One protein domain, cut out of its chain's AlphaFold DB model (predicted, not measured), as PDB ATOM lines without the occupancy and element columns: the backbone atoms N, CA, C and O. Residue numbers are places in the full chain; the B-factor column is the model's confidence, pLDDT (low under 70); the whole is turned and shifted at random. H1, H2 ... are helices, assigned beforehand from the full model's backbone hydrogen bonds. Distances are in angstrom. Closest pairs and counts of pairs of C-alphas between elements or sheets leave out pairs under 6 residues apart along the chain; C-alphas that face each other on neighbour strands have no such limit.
ATOM      1  N   MET A  25     108.955  28.053  86.774       95.44
ATOM      2  CA  MET A  25     108.378  27.917  88.114       95.44
ATOM      3  C   MET A  25     109.050  28.836  89.131       95.44
ATOM      4  O   MET A  25     108.362  29.440  89.950       95.44
ATOM      5  N   THR A  26     110.375  28.993  89.066       95.19
ATOM      6  CA  THR A  26     111.085  29.925  89.956       95.19
ATOM      7  C   THR A  26     110.739  31.388  89.667       95.19
ATOM      8  O   THR A  26     110.601  32.170  90.606       95.19
ATOM      9  N   SER A  27     110.512  31.753  88.398       95.88
ATOM     10  CA  SER A  27     110.006  33.083  88.029       95.88
ATOM     11  C   SER A  27     108.614  33.315  88.606       95.88
ATOM     12  O   SER A  27     108.377  34.322  89.267       95.88
ATOM     13  N   PHE A  28     107.717  32.343  88.437       92.94
ATOM     14  CA  PHE A  28     106.366  32.415  88.982       92.94
ATOM     15  C   PHE A  28     106.363  32.512  90.515       92.94
ATOM     16  O   PHE A  28     105.637  33.327  91.079       92.94
ATOM     17  N   LEU A  29     107.213  31.744  91.203       92.62
ATOM     18  CA  LEU A  29     107.392  31.857  92.652       92.62
ATOM     19  C   LEU A  29     107.836  33.271  93.050       92.62
ATOM     20  O   LEU A  29     107.280  33.849  93.983       92.62
ATOM     21  N   SER A  30     108.803  33.847  92.336       92.50
ATOM     22  CA  SER A  30     109.252  35.220  92.578       92.50
ATOM     23  C   SER A  30     108.111  36.226  92.399       92.50
ATOM     24  O   SER A  30     107.901  37.077  93.261       92.50
ATOM     25  N   GLU A  31     107.348  36.122  91.312       91.06
ATOM     26  CA  GLU A  31     106.188  36.983  91.048       91.06
ATOM     27  C   GLU A  31     105.129  36.868  92.144       91.06
ATOM     28  O   GLU A  31     104.619  37.881  92.621       91.06
ATOM     29  N   LEU A  32     104.839  35.648  92.593       88.62
ATOM     30  CA  LEU A  32     103.872  35.384  93.649       88.62
ATOM     31  C   LEU A  32     104.309  36.002  94.987       88.62
ATOM     32  O   LEU A  32     103.507  36.649  95.665       88.62
ATOM     33  N   LEU A  33     105.591  35.878  95.342       86.62
ATOM     34  CA  LEU A  33     106.154  36.499  96.543       86.62
ATOM     35  C   LEU A  33     106.135  38.033  96.451       86.62
ATOM     36  O   LEU A  33     105.733  38.699  97.408       86.62
ATOM     37  N   ILE A  34     106.487  38.608  95.299       87.75
ATOM     38  CA  ILE A  34     106.434  40.061  95.072       87.75
ATOM     39  C   ILE A  34     104.991  40.570  95.155       87.75
ATOM     40  O   ILE A  34     104.726  41.547  95.856       87.75
ATOM     41  N   ALA A  35     104.044  39.899  94.498       85.38
ATOM     42  CA  ALA A  35     102.632  40.267  94.527       85.38
ATOM     43  C   ALA A  35     102.057  40.208  95.951       85.38
ATOM     44  O   ALA A  35     101.320  41.109  96.353       85.38
ATOM     45  N   SER A  36     102.446  39.199  96.740       81.12
ATOM     46  CA  SER A  36     102.076  39.103  98.158       81.12
ATOM     47  C   SER A  36     102.596  40.307  98.963       81.12
ATOM     48  O   SER A  36     101.862  40.910  99.749       81.12
ATOM     49  N   SER A  37     103.830  40.744  98.682       79.75
ATOM     50  CA  SER A  37     104.437  41.916  99.313       79.75
ATOM     51  C   SER A  37     103.755  43.228  98.911       79.75
ATOM     52  O   SER A  37     103.562  44.089  99.767       79.75
ATOM     53  N   ILE A  38     103.401  43.404  97.631       80.12
ATOM     54  CA  ILE A  38     102.780  44.637  97.112       80.12
ATOM     55  C   ILE A  38     101.337  44.778  97.609       80.12
ATOM     56  O   ILE A  38     100.932  45.859  98.030       80.12
ATOM     57  N   ASN A  39     100.566  43.690  97.610       80.31
ATOM     58  CA  ASN A  39      99.137  43.724  97.930       80.31
ATOM     59  C   ASN A  39      98.846  43.781  99.441       80.31
ATOM     60  O   ASN A  39      97.684  43.731  99.847       80.31
ATOM     61  N   GLY A  40      99.876  43.809 100.298       71.94
ATOM     62  CA  GLY A  40      99.733  43.737 101.758       71.94
ATOM     63  C   GLY A  40      99.232  42.378 102.277       71.94
ATOM     64  O   GLY A  40      99.129  42.172 103.487       71.94
ATOM     65  N   GLN A  41      98.959  41.435 101.371       71.62
ATOM     66  CA  GLN A  41      98.624  40.043 101.644       71.62
ATOM     67  C   GLN A  41      99.906  39.292 102.012       71.62
ATOM     68  O   GLN A  41     100.540  38.663 101.174       71.62
ATOM     69  N   ARG A  42     100.292  39.333 103.292       70.25
ATOM     70  CA  ARG A  42     101.488  38.630 103.806       70.25
ATOM     71  C   ARG A  42     101.391  37.102 103.788       70.25
ATOM     72  O   ARG A  42     102.312  36.435 104.253       70.25
ATOM     73  N   HIS A  43     100.278  36.545 103.323       77.31
ATOM     74  CA  HIS A  43      99.996  35.124 103.433       77.31
ATOM     75  C   HIS A  43      99.783  34.509 102.055       77.31
ATOM     76  O   HIS A  43      98.905  34.913 101.298       77.31
ATOM     77  N   VAL A  44     100.599  33.502 101.769       82.25
ATOM     78  CA  VAL A  44     100.440  32.577 100.648       82.25
ATOM     79  C   VAL A  44      99.845  31.282 101.201       82.25
ATOM     80  O   VAL A  44     100.148  30.900 102.333       82.25
ATOM     81  N   SER A  45      98.999  30.606 100.419       88.69
ATOM     82  CA  SER A  45      98.480  29.282 100.785       88.69
ATOM     83  C   SER A  45      99.634  28.307 101.036       88.69
ATOM     84  O   SER A  45     100.459  28.087 100.150       88.69
ATOM     85  N   SER A  46      99.684  27.709 102.229       89.62
ATOM     86  CA  SER A  46     100.705  26.716 102.580       89.62
ATOM     87  C   SER A  46     100.574  25.443 101.746       89.62
ATOM     88  O   SER A  46     101.587  24.907 101.312       89.62
ATOM     89  N   GLU A  47      99.348  24.995 101.473       93.62
ATOM     90  CA  GLU A  47      99.069  23.838 100.614       93.62
ATOM     91  C   GLU A  47      99.509  24.106  99.171       93.62
ATOM     92  O   GLU A  47     100.243  23.315  98.584       93.62
ATOM     93  N   GLY A  48      99.133  25.269  98.628       90.25
ATOM     94  CA  GLY A  48      99.541  25.668  97.280       90.25
ATOM     95  C   GLY A  48     101.058  25.800  97.162       90.25
ATOM     96  O   GLY A  48     101.644  25.376  96.167       90.25
ATOM     97  N   MET A  49     101.710  26.330  98.201       91.94
ATOM     98  CA  MET A  49     103.163  26.430  98.225       91.94
ATOM     99  C   MET A  49     103.840  25.062  98.361       91.94
ATOM    100  O   MET A  49     104.838  24.813  97.692       91.94
ATOM    101  N   ALA A  50     103.300  24.151  99.169       94.06
ATOM    102  CA  ALA A  50     103.823  22.793  99.270       94.06
ATOM    103  C   ALA A  50     103.766  22.076  97.912       94.06
ATOM    104  O   ALA A  50     104.795  21.594  97.444       94.06
ATOM    105  N   ALA A  51     102.617  22.117  97.230       94.00
ATOM    106  CA  ALA A  51     102.444  21.508  95.909       94.00
ATOM    107  C   ALA A  51     103.385  22.112  94.848       94.00
ATOM    108  O   ALA A  51     103.963  21.400  94.027       94.00
ATOM    109  N   MET A  52     103.582  23.434  94.870       93.94
ATOM    110  CA  MET A  52     104.539  24.096  93.977       93.94
ATOM    111  C   MET A  52     105.988  23.682  94.252       93.94
ATOM    112  O   MET A  52     106.746  23.477  93.307       93.94
ATOM    113  N   MET A  53     106.386  23.592  95.525       94.25
ATOM    114  CA  MET A  53     107.750  23.209  95.899       94.25
ATOM    115  C   MET A  53     108.033  21.742  95.582       94.25
ATOM    116  O   MET A  53     109.133  21.436  95.132       94.25
ATOM    117  N   GLU A  54     107.051  20.857  95.754       95.56
ATOM    118  CA  GLU A  54     107.136  19.454  95.336       95.56
ATOM    119  C   GLU A  54     107.360  19.350  93.821       95.56
ATOM    120  O   GLU A  54     108.341  18.754  93.378       95.56
ATOM    121  N   CYS A  55     106.551  20.054  93.024       93.06
ATOM    122  CA  CYS A  55     106.719  20.103  91.570       93.06
ATOM    123  C   CYS A  55     108.088  20.681  91.156       93.06
ATOM    124  O   CYS A  55     108.738  20.168  90.243       93.06
ATOM    125  N   LEU A  56     108.569  21.729  91.837       95.19
ATOM    126  CA  LEU A  56     109.897  22.292  91.588       95.19
ATOM    127  C   LEU A  56     111.012  21.288  91.892       95.19
ATOM    128  O   LEU A  56     111.936  21.159  91.087       95.19
ATOM    129  N   ALA A  57     110.916  20.576  93.015       94.62
ATOM    130  CA  ALA A  57     111.885  19.560  93.397       94.62
ATOM    131  C   ALA A  57     111.982  18.455  92.335       94.62
ATOM    132  O   ALA A  57     113.089  18.147  91.899       94.62
ATOM    133  N   GLU A  58     110.847  17.957  91.833       93.06
ATOM    134  CA  GLU A  58     110.815  16.950  90.763       93.06
ATOM    135  C   GLU A  58     111.525  17.423  89.483       93.06
ATOM    136  O   GLU A  58     112.314  16.685  88.886       93.06
ATOM    137  N   GLN A  59     111.276  18.664  89.038       92.31
ATOM    138  CA  GLN A  59     111.921  19.172  87.821       92.31
ATOM    139  C   GLN A  59     113.431  19.363  88.012       92.31
ATOM    140  O   GLN A  59     114.206  19.082  87.097       92.31
ATOM    141  N   VAL A  60     113.855  19.826  89.191       91.25
ATOM    142  CA  VAL A  60     115.275  20.017  89.515       91.25
ATOM    143  C   VAL A  60     115.998  18.675  89.627       91.25
ATOM    144  O   VAL A  60     117.080  18.530  89.060       91.25
ATOM    145  N   GLU A  61     115.404  17.675  90.278       90.25
ATOM    146  CA  GLU A  61     115.967  16.325  90.380       90.25
ATOM    147  C   GLU A  61     116.170  15.694  88.998       90.25
ATOM    148  O   GLU A  61     117.236  15.144  88.708       90.25
ATOM    149  N   PHE A  62     115.202  15.867  88.096       87.44
ATOM    150  CA  PHE A  62     115.332  15.396  86.721       87.44
ATOM    151  C   PHE A  62     116.515  16.053  85.994       87.44
ATOM    152  O   PHE A  62     117.332  15.368  85.379       87.44
ATOM    153  N   VAL A  63     116.643  17.380  86.079       87.44
ATOM    154  CA  VAL A  63     117.760  18.128  85.469       87.44
ATOM    155  C   VAL A  63     119.106  17.651  86.008       87.44
ATOM    156  O   VAL A  63     120.060  17.479  85.248       87.44
ATOM    157  N   ILE A  64     119.177  17.425  87.316       85.00
ATOM    158  CA  ILE A  64     120.362  16.928  88.004       85.00
ATOM    159  C   ILE A  64     120.729  15.520  87.501       85.00
ATOM    160  O   ILE A  64     121.896  15.272  87.194       85.00
ATOM    161  N   SER A  65     119.744  14.630  87.336       82.44
ATOM    162  CA  SER A  65     119.954  13.270  86.814       82.44
ATOM    163  C   SER A  65     120.472  13.238  85.368       82.44
ATOM    164  O   SER A  65     121.276  12.377  85.015       82.44
ATOM    165  N   GLU A  66     120.080  14.219  84.552       79.00
ATOM    166  CA  GLU A  66     120.512  14.359  83.155       79.00
ATOM    167  C   GLU A  66     121.855  15.098  83.010       79.00
ATOM    168  O   GLU A  66     122.469  15.090  81.939       79.00
ATOM    169  N   SER A  67     122.335  15.751  84.071       74.00
ATOM    170  CA  SER A  67     123.607  16.469  84.050       74.00
ATOM    171  C   SER A  67     124.771  15.477  84.056       74.00
ATOM    172  O   SER A  67     125.017  14.751  85.022       74.00
TER     173      SER A  67
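What this domain is: This is residues 25 to 67 of the 76 residues of an uncharacterized protein of Providencia heimbachae (UniProt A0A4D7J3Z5). Two helices make an open, narrow-angled hairpin: H1 and the longer H2 come near each other where H1 begins, and spread towards the link that joins them. Residues 60 to 67, of which 60 to 66 belong to H2, stick out past H1 as an arm. The printed part has 43 residues with two named helices, H1 then H2, and no named strand; its class is all helix. It is loose, with a radius of gyration of the C-alphas of 12.7 A, and spans 40 by 19 by 8 A.

How they stand to each other: H1, residues 25 to 38, and H2, residues 46 to 66, form a helical hairpin, running opposite ways at a shallow tilt of 29 degrees. They only just touch, with 3 pairs of C-alphas within 8 A, through residues 25 to 26 of H1 and 52 to 56 of H2. The closest C-alphas, those of Met 25 and Leu 56, are 6.8 A apart. In H1 and H2 every O i to N i+4 pair is within hydrogen-bond range.

Where its parts are: H1 begins at C-alpha 25 (108.378, 27.917, 88.114) and is 19.8 A long from first to last C-alpha. H2 is 30.4 A long and ends at C-alpha 66 (120.512, 14.359, 83.155).

The domain as a whole: The C-alphas farthest apart, of Gly 40 and Glu 66, are 40.5 A apart. The printed part has no cut, its link is short, and no printed residue is under 70 in pLDDT.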